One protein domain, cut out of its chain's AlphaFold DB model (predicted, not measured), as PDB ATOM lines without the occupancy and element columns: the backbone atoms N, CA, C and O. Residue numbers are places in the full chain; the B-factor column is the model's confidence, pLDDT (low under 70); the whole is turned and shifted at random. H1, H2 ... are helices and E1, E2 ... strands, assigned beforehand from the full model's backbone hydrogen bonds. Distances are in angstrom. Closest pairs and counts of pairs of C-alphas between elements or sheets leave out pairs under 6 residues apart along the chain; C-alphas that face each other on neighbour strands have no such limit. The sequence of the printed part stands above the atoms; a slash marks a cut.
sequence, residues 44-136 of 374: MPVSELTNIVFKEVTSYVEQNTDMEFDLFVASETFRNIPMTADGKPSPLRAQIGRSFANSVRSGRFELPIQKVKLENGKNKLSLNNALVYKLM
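This is residues 44 to 136 of the 374 residues of an uncharacterized protein of Streptococcus suis (UniProt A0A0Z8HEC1). Two longer helices, H1 and H4, meet near their first turns and spread apart as a V, and a small, short-stranded hairpin, E1 and E2, lies across the mouth of the V near their last turns. Two very short helices, H2 and H3, pack on H1, and a long loop, residues 116 to 132, joins the two strands. The printed part has 93 residues with four named helices and two named strands, in the order H1 H2 H3 H4 E1 E2; the two strands make one antiparallel sheet. The class is mostly helix. The whole is compact, with a radius of gyration of the C-alphas of 12.9 A and spans of 36 by 28 by 23 A.

H1, residues 46 to 63, touches H2, residues 71 to 74, with its residues 56 to 61 alone; the closest C-alphas are those of Val 57 and Ala 74, 5.1 A apart. H1 touches H3, residues 76 to 80, with its residues 49 to 56 alone, closest at the C-alphas of Val 53 and Thr 77, 6.0 A. H2 and H3 touch only at the corner by their tight link. H1 touches H4, residues 91 to 105, with its residues 46 to 54 alone; the closest C-alphas are those of Thr 50 and Ile 96, 5.8 A apart. H1 and H4 run the same way at a steep tilt of 55 degrees. H3 and H4 are close but not clearly touching, with the C-alphas of Phe 78 and Arg 93 closest at 7.2 A. E1, residues 113 to 115, and E2, residues 133 to 135, form an antiparallel hairpin at 149 degrees; N 114 and O 134 are 3.1 A apart and N 134 and O 114 are 3.0 A apart, both within hydrogen-bond range. The closest C-alphas of H4 and E1 are those of Val 104 and Ile 113, 6.5 A apart. Residues 68 to 69 pair antiparallel with residues 133 to 134 of E2. In H1, H3 and H4 every O i to N i+4 pair is within hydrogen-bond range; H2 is too short for such a pair.

H1 begins at C-alpha 46, (109.480, 116.892, 166.813), and is 25.8 A long. H2 and H3 measure 5.0 A and 6.2 A. H4 begins at C-alpha 91, (101.962, 115.058, 159.390), and is 20.8 A long. E1 measures 7.1 A and E2 7.0 A; E2 ends at C-alpha 135, (124.746, 121.939, 147.528).

The two C-alphas farthest apart are those of Met 44 and Asn 120, at 39.8 A. The printed part has no cut. The link from E1 to E2, 17 residues, is long. The mean pLDDT of the printed part is 84.9, and residue 66 alone is under 70.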
ATOM      1  N   MET A  44     110.674 110.681 170.799       71.25
ATOM      2  CA  MET A  44     111.379 111.961 170.837       71.25
ATOM      3  C   MET A  44     110.551 113.149 170.282       71.25
ATOM      4  O   MET A  44     109.847 112.983 169.277       71.25
ATOM      5  N   PRO A  45     110.642 114.361 170.877       80.38
ATOM      6  CA  PRO A  45     109.952 115.561 170.396       80.38
ATOM      7  C   PRO A  45     110.277 115.917 168.939       80.38
ATOM      8  O   PRO A  45     111.389 115.707 168.453       80.38
ATOM      9  N   VAL A  46     109.323 116.541 168.239       80.38
ATOM     10  CA  VAL A  46     109.480 116.892 166.813       80.38
ATOM     11  C   VAL A  46     110.631 117.871 166.582       80.38
ATOM     12  O   VAL A  46     111.318 117.765 165.567       80.38
ATOM     13  N   SER A  47     110.859 118.816 167.496       76.25
ATOM     14  CA  SER A  47     112.002 119.737 167.426       76.25
ATOM     15  C   SER A  47     113.346 119.010 167.500       76.25
ATOM     16  O   SER A  47     114.241 119.286 166.706       76.25
ATOM     17  N   GLU A  48     113.472 118.035 168.394       81.44
ATOM     18  CA  GLU A  48     114.695 117.251 168.552       81.44
ATOM     19  C   GLU A  48     114.926 116.326 167.351       81.44
ATOM     20  O   GLU A  48     116.012 116.341 166.769       81.44
ATOM     21  N   LEU A  49     113.876 115.649 166.870       86.62
ATOM     22  CA  LEU A  49     113.916 114.898 165.610       86.62
ATOM     23  C   LEU A  49     114.317 115.788 164.424       86.62
ATOM     24  O   LEU A  49     115.105 115.372 163.580       86.62
ATOM     25  N   THR A  50     113.815 117.026 164.359       87.12
ATOM     26  CA  THR A  50     114.186 117.988 163.305       87.12
ATOM     27  C   THR A  50     115.677 118.321 163.364       87.12
ATOM     28  O   THR A  50     116.336 118.325 162.326       87.12
ATOM     29  N   ASN A  51     116.225 118.541 164.562       85.25
ATOM     30  CA  ASN A  51     117.647 118.828 164.749       85.25
ATOM     31  C   ASN A  51     118.537 117.646 164.346       85.25
ATOM     32  O   ASN A  51     119.572 117.853 163.714       85.25
ATOM     33  N   ILE A  52     118.133 116.414 164.668       89.44
ATOM     34  CA  ILE A  52     118.847 115.204 164.234       89.44
ATOM     35  C   ILE A  52     118.836 115.105 162.708       89.44
ATOM     36  O   ILE A  52     119.896 114.974 162.101       89.44
ATOM     37  N   VAL A  53     117.666 115.267 162.081       92.62
ATOM     38  CA  VAL A  53     117.540 115.268 160.615       92.62
ATOM     39  C   VAL A  53     118.445 116.331 159.988       92.62
ATOM     40  O   VAL A  53     119.101 116.060 158.987       92.62
ATOM     41  N   PHE A  54     118.525 117.531 160.566       92.50
ATOM     42  CA  PHE A  54     119.375 118.603 160.042       92.50
ATOM     43  C   PHE A  54     120.863 118.248 160.133       92.50
ATOM     44  O   PHE A  54     121.578 118.444 159.153       92.50
ATOM     45  N   LYS A  55     121.311 117.676 161.256       89.00
ATOM     46  CA  LYS A  55     122.695 117.208 161.428       89.00
ATOM     47  C   LYS A  55     123.056 116.105 160.436       89.00
ATOM     48  O   LYS A  55     124.107 116.175 159.813       89.00
ATOM     49  N   GLU A  56     122.173 115.126 160.249       93.50
ATOM     50  CA  GLU A  56     122.374 114.054 159.265       93.50
ATOM     51  C   GLU A  56     122.477 114.607 157.842       93.50
ATOM     52  O   GLU A  56     123.368 114.212 157.096       93.50
ATOM     53  N   VAL A  57     121.620 115.571 157.483       92.69
ATOM     54  CA  VAL A  57     121.694 116.249 156.183       92.69
ATOM     55  C   VAL A  57     123.022 116.992 156.025       92.69
ATOM     56  O   VAL A  57     123.622 116.900 154.957       92.69
ATOM     57  N   THR A  58     123.504 117.689 157.059       87.56
ATOM     58  CA  THR A  58     124.826 118.338 157.037       87.56
ATOM     59  C   THR A  58     125.924 117.315 156.747       87.56
ATOM     60  O   THR A  58     126.638 117.459 155.755       87.56
ATOM     61  N   SER A  59     125.994 116.229 157.524       88.81
ATOM     62  CA  SER A  59     126.999 115.177 157.332       88.81
ATOM     63  C   SER A  59     126.898 114.489 155.967       88.81
ATOM     64  O   SER A  59     127.918 114.205 155.343       88.81
ATOM     65  N   TYR A  60     125.680 114.246 155.473       91.56
ATOM     66  CA  TYR A  60     125.463 113.671 154.145       91.56
ATOM     67  C   TYR A  60     126.020 114.587 153.055       91.56
ATOM     68  O   TYR A  60     126.745 114.127 152.175       91.56
ATOM     69  N   VAL A  61     125.697 115.878 153.106       87.69
ATOM     70  CA  VAL A  61     126.093 116.850 152.078       87.69
ATOM     71  C   VAL A  61     127.604 117.082 152.070       87.69
ATOM     72  O   VAL A  61     128.185 117.199 150.994       87.69
ATOM     73  N   GLU A  62     128.257 117.092 153.233       82.62
ATOM     74  CA  GLU A  62     129.720 117.198 153.340       82.62
ATOM     75  C   GLU A  62     130.454 116.029 152.668       82.62
ATOM     76  O   GLU A  62     131.535 116.212 152.114       82.62
ATOM     77  N   GLN A  63     129.854 114.837 152.672       80.81
ATOM     78  CA  GLN A  63     130.411 113.638 152.034       80.81
ATOM     79  C   GLN A  63     129.991 113.487 150.565       80.81
ATOM     80  O   GLN A  63     130.603 112.721 149.822       80.81
ATOM     81  N   ASN A  64     128.943 114.196 150.142       80.69
ATOM     82  CA  ASN A  64     128.282 114.026 148.848       80.69
ATOM     83  C   ASN A  64     128.048 115.380 148.175       80.69
ATOM     84  O   ASN A  64     126.926 115.708 147.777       80.69
ATOM     85  N   THR A  65     129.115 116.173 148.065       71.19
ATOM     86  CA  THR A  65     129.049 117.571 147.633       71.19
ATOM     87  C   THR A  65     128.327 117.726 146.301       71.19
ATOM     88  O   THR A  65     127.461 118.589 146.206       71.19
ATOM     89  N   ASP A  66     128.619 116.869 145.313       67.75
ATOM     90  CA  ASP A  66     128.175 116.951 143.905       67.75
ATOM     91  C   ASP A  66     126.809 116.367 143.575       67.75
ATOM     92  O   ASP A  66     126.424 116.318 142.405       67.75
ATOM     93  N   MET A  67     126.027 115.996 144.586       81.94
ATOM     94  CA  MET A  67     124.756 115.317 144.364       81.94
ATOM     95  C   MET A  67     123.538 116.169 144.713       81.94
ATOM     96  O   MET A  67     123.464 116.856 145.733       81.94
ATOM     97  N   GLU A  68     122.533 116.087 143.838       91.44
ATOM     98  CA  GLU A  68     121.175 116.453 144.207       91.44
ATOM     99  C   GLU A  68     120.632 115.426 145.201       91.44
ATOM    100  O   GLU A  68     120.847 114.222 145.055       91.44
ATOM    101  N   PHE A  69     119.905 115.890 146.205       93.12
ATOM    102  CA  PHE A  69     119.378 115.039 147.258       93.12
ATOM    103  C   PHE A  69     117.990 115.503 147.696       93.12
ATOM    104  O   PHE A  69     117.583 116.646 147.482       93.12
ATOM    105  N   ASP A  70     117.253 114.609 148.342       93.44
ATOM    106  CA  ASP A  70     116.081 114.951 149.136       93.44
ATOM    107  C   ASP A  70     116.296 114.491 150.586       93.44
ATOM    108  O   ASP A  70     117.259 113.785 150.898       93.44
ATOM    109  N   LEU A  71     115.401 114.885 151.491       93.12
ATOM    110  CA  LEU A  71     115.510 114.497 152.900       93.12
ATOM    111  C   LEU A  71     115.424 112.977 153.121       93.12
ATOM    112  O   LEU A  71     115.934 112.486 154.119       93.12
ATOM    113  N   PHE A  72     114.766 112.228 152.229       91.75
ATOM    114  CA  PHE A  72     114.646 110.771 152.356       91.75
ATOM    115  C   PHE A  72     115.988 110.082 152.091       91.75
ATOM    116  O   PHE A  72     116.341 109.108 152.760       91.75
ATOM    117  N   VAL A  73     116.744 110.591 151.121       90.88
ATOM    118  CA  VAL A  73     118.092 110.116 150.812       90.88
ATOM    119  C   VAL A  73     119.085 110.588 151.874       90.88
ATOM    120  O   VAL A  73     119.843 109.767 152.379       90.88
ATOM    121  N   ALA A  74     119.039 111.865 152.255       92.25
ATOM    122  CA  ALA A  74     120.076 112.491 153.078       92.25
ATOM    123  C   ALA A  74     119.974 112.234 154.591       92.25
ATOM    124  O   ALA A  74     120.931 112.504 155.306       92.25
ATOM    125  N   SER A  75     118.841 111.741 155.096       95.19
ATOM    126  CA  SER A  75     118.642 111.507 156.529       95.19
ATOM    127  C   SER A  75     118.011 110.142 156.782       95.19
ATOM    128  O   SER A  75     116.898 109.857 156.329       95.19
ATOM    129  N   GLU A  76     118.719 109.295 157.529       93.31
ATOM    130  CA  GLU A  76     118.218 107.998 157.988       93.31
ATOM    131  C   GLU A  76     117.033 108.184 158.940       93.31
ATOM    132  O   GLU A  76     115.995 107.535 158.773       93.31
ATOM    133  N   THR A  77     117.129 109.150 159.857       92.00
ATOM    134  CA  THR A  77     116.039 109.492 160.773       92.00
ATOM    135  C   THR A  77     114.779 109.878 160.003       92.00
ATOM    136  O   THR A  77     113.704 109.335 160.256       92.00
ATOM    137  N   PHE A  78     114.883 110.755 158.999       92.25
ATOM    138  CA  PHE A  78     113.732 111.149 158.183       92.25
ATOM    139  C   PHE A  78     113.189 109.991 157.340       92.25
ATOM    140  O   PHE A  78     111.978 109.903 157.109       92.25
ATOM    141  N   ARG A  79     114.061 109.097 156.863       92.12
ATOM    142  CA  ARG A  79     113.682 107.907 156.095       92.12
ATOM    143  C   ARG A  79     112.799 106.969 156.909       92.12
ATOM    144  O   ARG A  79     111.767 106.544 156.390       92.12
ATOM    145  N   ASN A  80     113.158 106.742 158.171       90.19
ATOM    146  CA  ASN A  80     112.495 105.802 159.076       90.19
ATOM    147  C   ASN A  80     111.137 106.294 159.611       90.19
ATOM    148  O   ASN A  80     110.376 105.507 160.167       90.19
ATOM    149  N   ILE A  81     110.775 107.565 159.400       87.38
ATOM    150  CA  ILE A  81     109.430 108.055 159.730       87.38
ATOM    151  C   ILE A  81     108.416 107.453 158.739       87.38
ATOM    152  O   ILE A  81     108.576 107.643 157.534       87.38
ATOM    153  N   PRO A  82     107.320 106.806 159.175       84.94
ATOM    154  CA  PRO A  82     106.318 106.255 158.262       84.94
ATOM    155  C   PRO A  82     105.790 107.289 157.257       84.94
ATOM    156  O   PRO A  82     105.529 108.442 157.607       84.94
ATOM    157  N   MET A  83     105.634 106.890 155.989       80.94
ATOM    158  CA  MET A  83     105.093 107.760 154.931       80.94
ATOM    159  C   MET A  83     103.632 108.141 155.171       80.94
ATOM    160  O   MET A  83     103.213 109.249 154.822       80.94
ATOM    161  N   THR A  84     102.868 107.231 155.769       82.94
ATOM    162  CA  THR A  84     101.469 107.433 156.111       82.94
ATOM    163  C   THR A  84     101.246 107.261 157.606       82.94
ATOM    164  O   THR A  84     101.904 106.460 158.264       82.94
ATOM    165  N   ALA A  85     100.309 108.039 158.131       79.31
ATOM    166  CA  ALA A  85      99.702 107.847 159.438       79.31
ATOM    167  C   ALA A  85      98.189 107.761 159.200       79.31
ATOM    168  O   ALA A  85      97.620 108.644 158.552       79.31
ATOM    169  N   ASP A  86      97.558 106.668 159.629       80.38
ATOM    170  CA  ASP A  86      96.113 106.425 159.480       80.38
ATOM    171  C   ASP A  86      95.594 106.561 158.035       80.38
ATOM    172  O   ASP A  86      94.572 107.193 157.761       80.38
ATOM    173  N   GLY A  87      96.345 106.014 157.072       79.31
ATOM    174  CA  GLY A  87      95.993 106.065 155.647       79.31
ATOM    175  C   GLY A  87      96.144 107.446 154.993       79.31
ATOM    176  O   GLY A  87      95.801 107.606 153.823       79.31
ATOM    177  N   LYS A  88      96.674 108.445 155.712       80.25
ATOM    178  CA  LYS A  88      96.942 109.805 155.214       80.25
ATOM    179  C   LYS A  88      98.441 110.105 155.198       80.25
ATOM    180  O   LYS A  88      99.181 109.474 155.949       80.25
ATOM    181  N   PRO A  89      98.917 111.071 154.390       80.56
ATOM    182  CA  PRO A  89     100.317 111.497 154.416       80.56
ATOM    183  C   PRO A  89     100.763 111.907 155.824       80.56
ATOM    184  O   PRO A  89     100.049 112.638 156.509       80.56
ATOM    185  N   SER A  90     101.948 111.454 156.239       84.69
ATOM    186  CA  SER A  90     102.471 111.674 157.590       84.69
ATOM    187  C   SER A  90     102.603 113.169 157.933       84.69
ATOM    188  O   SER A  90     103.410 113.877 157.312       84.69
ATOM    189  N   PRO A  91     101.862 113.668 158.946       80.94
ATOM    190  CA  PRO A  91     101.962 115.058 159.390       80.94
ATOM    191  C   PRO A  91     103.363 115.411 159.894       80.94
ATOM    192  O   PRO A  91     103.841 116.521 159.646       80.94
ATOM    193  N   LEU A  92     104.033 114.448 160.538       82.75
ATOM    194  CA  LEU A  92     105.383 114.594 161.076       82.75
ATOM    195  C   LEU A  92     106.405 114.840 159.959       82.75
ATOM    196  O   LEU A  92     107.145 115.824 160.005       82.75
ATOM    197  N   ARG A  93     106.387 114.019 158.898       87.00
ATOM    198  CA  ARG A  93     107.267 114.220 157.728       87.00
ATOM    199  C   ARG A  93     107.022 115.575 157.074       87.00
ATOM    200  O   ARG A  93     107.966 116.277 156.717       87.00
ATOM    201  N   ALA A  94     105.753 115.958 156.940       84.12
ATOM    202  CA  ALA A  94     105.383 117.235 156.344       84.12
ATOM    203  C   ALA A  94     105.865 118.427 157.190       84.12
ATOM    204  O   ALA A  94     106.263 119.450 156.634       84.12
ATOM    205  N   GLN A  95     105.839 118.310 158.520       83.94
ATOM    206  CA  GLN A  95     106.341 119.339 159.427       83.94
ATOM    207  C   GLN A  95     107.856 119.505 159.308       83.94
ATOM    208  O   GLN A  95     108.298 120.618 159.028       83.94
ATOM    209  N   ILE A  96     108.624 118.418 159.412       88.62
ATOM    210  CA  ILE A  96     110.091 118.456 159.284       88.62
ATOM    211  C   ILE A  96     110.499 118.995 157.906       88.62
ATOM    212  O   ILE A  96     111.335 119.892 157.807       88.62
ATOM    213  N   GLY A  97     109.842 118.535 156.835       89.25
ATOM    214  CA  GLY A  97     110.105 119.019 155.478       89.25
ATOM    215  C   GLY A  97     109.836 120.518 155.303       89.25
ATOM    216  O   GLY A  97     110.607 121.211 154.635       89.25
ATOM    217  N   ARG A  98     108.778 121.057 155.928       86.56
ATOM    218  CA  ARG A  98     108.511 122.507 155.930       86.56
ATOM    219  C   ARG A  98     109.557 123.276 156.727       86.56
ATOM    220  O   ARG A  98     110.000 124.317 156.245       86.56
ATOM    221  N   SER A  99     109.949 122.778 157.900       84.81
ATOM    222  CA  SER A  99     111.000 123.396 158.714       84.81
ATOM    223  C   SER A  99     112.311 123.474 157.935       84.81
ATOM    224  O   SER A  99     112.864 124.562 157.800       84.81
ATOM    225  N   PHE A 100     112.730 122.382 157.291       89.56
ATOM    226  CA  PHE A 100     113.924 122.367 156.441       89.56
ATOM    227  C   PHE A 100     113.813 123.320 155.242       89.56
ATOM    228  O   PHE A 100     114.695 124.130 154.971       89.56
ATOM    229  N   ALA A 101     112.690 123.300 154.520       86.56
ATOM    230  CA  ALA A 101     112.490 124.212 153.395       86.56
ATOM    231  C   ALA A 101     112.519 125.694 153.812       86.56
ATOM    232  O   ALA A 101     112.926 126.543 153.012       86.56
ATOM    233  N   ASN A 102     112.071 126.006 155.030       80.94
ATOM    234  CA  ASN A 102     112.102 127.349 155.596       80.94
ATOM    235  C   ASN A 102     113.498 127.740 156.083       80.94
ATOM    236  O   ASN A 102     113.905 128.872 155.816       80.94
ATOM    237  N   SER A 103     114.235 126.847 156.752       80.19
ATOM    238  CA  SER A 103     115.609 127.109 157.198       80.19
ATOM    239  C   SER A 103     116.521 127.394 156.002       80.19
ATOM    240  O   SER A 103     117.210 128.412 155.999       80.19
ATOM    241  N   VAL A 104     116.394 126.616 154.922       82.19
ATOM    242  CA  VAL A 104     117.091 126.860 153.647       82.19
ATOM    243  C   VAL A 104     116.691 128.208 153.034       82.19
ATOM    244  O   VAL A 104     117.547 129.007 152.672       82.19
ATOM    245  N   ARG A 105     115.389 128.515 152.943       79.25
ATOM    246  CA  ARG A 105     114.913 129.785 152.352       79.25
ATOM    247  C   ARG A 105     115.372 131.018 153.138       79.25
ATOM    248  O   ARG A 105     115.594 132.061 152.538       79.25
ATOM    249  N   SER A 106     115.424 130.914 154.462       71.19
ATOM    250  CA  SER A 106     115.795 132.018 155.359       71.19
ATOM    251  C   SER A 106     117.304 132.147 155.575       71.19
ATOM    252  O   SER A 106     117.716 133.044 156.301       71.19
ATOM    253  N   GLY A 107     118.118 131.269 154.975       71.75
ATOM    254  CA  GLY A 107     119.568 131.253 155.182       71.75
ATOM    255  C   GLY A 107     119.988 130.830 156.594       71.75
ATOM    256  O   GLY A 107     121.102 131.118 157.007       71.75
ATOM    257  N   ARG A 108     119.093 130.179 157.350       71.75
ATOM    258  CA  ARG A 108     119.355 129.701 158.719       71.75
ATOM    259  C   ARG A 108     119.926 128.286 158.766       71.75
ATOM    260  O   ARG A 108     120.366 127.850 159.819       71.75
ATOM    261  N   PHE A 109     119.878 127.556 157.654       77.12
ATOM    262  CA  PHE A 109     120.564 126.274 157.542       77.12
ATOM    263  C   PHE A 109     122.064 126.515 157.328       77.12
ATOM    264  O   PHE A 109     122.430 127.371 156.528       77.12
ATOM    265  N   GLU A 110     122.915 125.774 158.040       74.38
ATOM    266  CA  GLU A 110     124.361 126.040 158.130       74.38
ATOM    267  C   GLU A 110     125.087 125.950 156.780       74.38
ATOM    268  O   GLU A 110     126.047 126.682 156.537       74.38
ATOM    269  N   LEU A 111     124.614 125.079 155.881       79.50
ATOM    270  CA  LEU A 111     125.217 124.866 154.568       79.50
ATOM    271  C   LEU A 111     124.503 125.653 153.450       79.50
ATOM    272  O   LEU A 111     123.272 125.761 153.447       79.50
ATOM    273  N   PRO A 112     125.247 126.135 152.430       81.81
ATOM    274  CA  PRO A 112     124.704 126.878 151.295       81.81
ATOM    275  C   PRO A 112     124.012 125.935 150.303       81.81
ATOM    276  O   PRO A 112     124.564 125.525 149.277       81.81
ATOM    277  N   ILE A 113     122.777 125.579 150.626       86.25
ATOM    278  CA  ILE A 113     121.951 124.646 149.862       86.25
ATOM    279  C   ILE A 113     120.826 125.423 149.182       86.25
ATOM    280  O   ILE A 113     120.285 126.374 149.740       86.25
ATOM    281  N   GLN A 114     120.437 125.010 147.977       88.38
ATOM    282  CA  GLN A 114     119.287 125.590 147.284       88.38
ATOM    283  C   GLN A 114     118.313 124.524 146.793       88.38
ATOM    284  O   GLN A 114     118.685 123.374 146.559       88.38
ATOM    285  N   LYS A 115     117.057 124.934 146.587       91.62
ATOM    286  CA  LYS A 115     116.060 124.113 145.893       91.62
ATOM    287  C   LYS A 115     116.446 124.001 144.425       91.62
ATOM    288  O   LYS A 115     116.695 125.018 143.776       91.62
ATOM    289  N   VAL A 116     116.432 122.789 143.892       89.19
ATOM    290  CA  VAL A 116     116.619 122.574 142.458       89.19
ATOM    291  C   VAL A 116     115.340 122.984 141.736       89.19
ATOM    292  O   VAL A 116     114.235 122.620 142.142       89.19
ATOM    293  N   LYS A 117     115.482 123.759 140.661       89.69
ATOM    294  CA  LYS A 117     114.379 124.120 139.769       89.69
ATOM    295  C   LYS A 117     114.544 123.412 138.431       89.69
ATOM    296  O   LYS A 117     115.661 123.224 137.965       89.69
ATOM    297  N   LEU A 118     113.423 123.023 137.839       84.19
ATOM    298  CA  LEU A 118     113.343 122.594 136.446       84.19
ATOM    299  C   LEU A 118     113.520 123.812 135.522       84.19
ATOM    300  O   LEU A 118     113.330 124.948 135.958       84.19
ATOM    301  N   GLU A 119     113.800 123.581 134.239       78.88
ATOM    302  CA  GLU A 119     113.959 124.643 133.224       78.88
ATOM    303  C   GLU A 119     112.756 125.601 133.159       78.88
ATOM    304  O   GLU A 119     112.901 126.795 132.923       78.88
ATOM    305  N   ASN A 120     111.557 125.098 133.461       82.25
ATOM    306  CA  ASN A 120     110.319 125.877 133.511       82.25
ATOM    307  C   ASN A 120     110.132 126.703 134.805       82.25
ATOM    308  O   ASN A 120     109.047 127.233 135.049       82.25
ATOM    309  N   GLY A 121     111.143 126.760 135.677       76.81
ATOM    310  CA  GLY A 121     111.136 127.520 136.927       76.81
ATOM    311  C   GLY A 121     110.375 126.876 138.093       76.81
ATOM    312  O   GLY A 121     110.417 127.416 139.206       76.81
ATOM    313  N   LYS A 122     109.707 125.732 137.893       84.94
ATOM    314  CA  LYS A 122     109.057 124.972 138.977       84.94
ATOM    315  C   LYS A 122     110.096 124.227 139.814       84.94
ATOM    316  O   LYS A 122     111.143 123.835 139.311       84.94
ATOM    317  N   ASN A 123     109.796 124.000 141.095       89.75
ATOM    318  CA  ASN A 123     110.663 123.186 141.950       89.75
ATOM    319  C   ASN A 123     110.729 121.751 141.413       89.75
ATOM    320  O   ASN A 123     109.691 121.157 141.112       89.75
ATOM    321  N   LYS A 124     111.938 121.201 141.333       91.81
ATOM    322  CA  LYS A 124     112.158 119.789 141.035       91.81
ATOM    323  C   LYS A 124     111.704 118.956 142.232       91.81
ATOM    324  O   LYS A 124     112.003 119.288 143.383       91.81
ATOM    325  N   LEU A 125     110.970 117.890 141.938       89.81
ATOM    326  CA  LEU A 125     110.555 116.891 142.911       89.81
ATOM    327  C   LEU A 125     111.280 115.574 142.628       89.81
ATOM    328  O   LEU A 125     111.573 115.270 141.470       89.81
ATOM    329  N   SER A 126     111.585 114.813 143.675       86.12
ATOM    330  CA  SER A 126     112.133 113.466 143.555       86.12
ATOM    331  C   SER A 126     111.041 112.467 143.165       86.12
ATOM    332  O   SER A 126     109.856 112.805 143.132       86.12
ATOM    333  N   LEU A 127     111.423 111.209 142.921       80.56
ATOM    334  CA  LEU A 127     110.476 110.109 142.677       80.56
ATOM    335  C   LEU A 127     109.454 109.946 143.818       80.56
ATOM    336  O   LEU A 127     108.332 109.508 143.585       80.56
ATOM    337  N   ASN A 128     109.817 110.366 145.034       76.38
ATOM    338  CA  ASN A 128     108.950 110.343 146.212       76.38
ATOM    339  C   ASN A 128     108.098 111.618 146.362       76.38
ATOM    340  O   ASN A 128     107.547 111.871 147.434       76.38
ATOM    341  N   ASN A 129     108.010 112.455 145.322       83.25
ATOM    342  CA  ASN A 129     107.368 113.773 145.346       83.25
ATOM    343  C   ASN A 129     107.927 114.726 146.425       83.25
ATOM    344  O   ASN A 129     107.237 115.652 146.860       83.25
ATOM    345  N   ALA A 130     109.174 114.526 146.862       85.69
ATOM    346  CA  ALA A 130     109.842 115.398 147.826       85.69
ATOM    347  C   ALA A 130     110.619 116.510 147.111       85.69
ATOM    348  O   ALA A 130     111.094 116.319 145.997       85.69
ATOM    349  N   LEU A 131     110.763 117.679 147.746       89.81
ATOM    350  CA  LEU A 131     111.599 118.754 147.205       89.81
ATOM    351  C   LEU A 131     113.051 118.284 147.079       89.81
ATOM    352  O   LEU A 131     113.605 117.736 148.031       89.81
ATOM    353  N   VAL A 132     113.646 118.547 145.916       92.88
ATOM    354  CA  VAL A 132     115.053 118.249 145.647       92.88
ATOM    355  C   VAL A 132     115.904 119.476 145.941       92.88
ATOM    356  O   VAL A 132     115.562 120.610 145.585       92.88
ATOM    357  N   TYR A 133     117.032 119.226 146.579       93.12
ATOM    358  CA  TYR A 133     118.026 120.201 146.969       93.12
ATOM    359  C   TYR A 133     119.364 119.831 146.351       93.12
ATOM    360  O   TYR A 133     119.601 118.684 145.986       93.12
ATOM    361  N   LYS A 134     120.249 120.809 146.232       89.69
ATOM    362  CA  LYS A 134     121.653 120.557 145.934       89.69
ATOM    363  C   LYS A 134     122.517 121.508 146.723       89.69
ATOM    364  O   LYS A 134     122.117 122.662 146.944       89.69
ATOM    365  N   LEU A 135     123.693 121.033 147.116       83.00
ATOM    366  CA  LEU A 135     124.746 121.939 147.528       83.00
ATOM    367  C   LEU A 135     125.033 122.869 146.352       83.00
ATOM    368  O   LEU A 135     125.050 122.455 145.188       83.00
ATOM    369  N   MET A 136     125.207 124.151 146.636       73.25
ATOM    370  CA  MET A 136     125.625 125.079 145.599       73.25
ATOM    371  C   MET A 136     127.093 124.825 145.251       73.25
ATOM    372  O   MET A 136     127.989 125.466 145.793       73.25
TER     373      MET A 136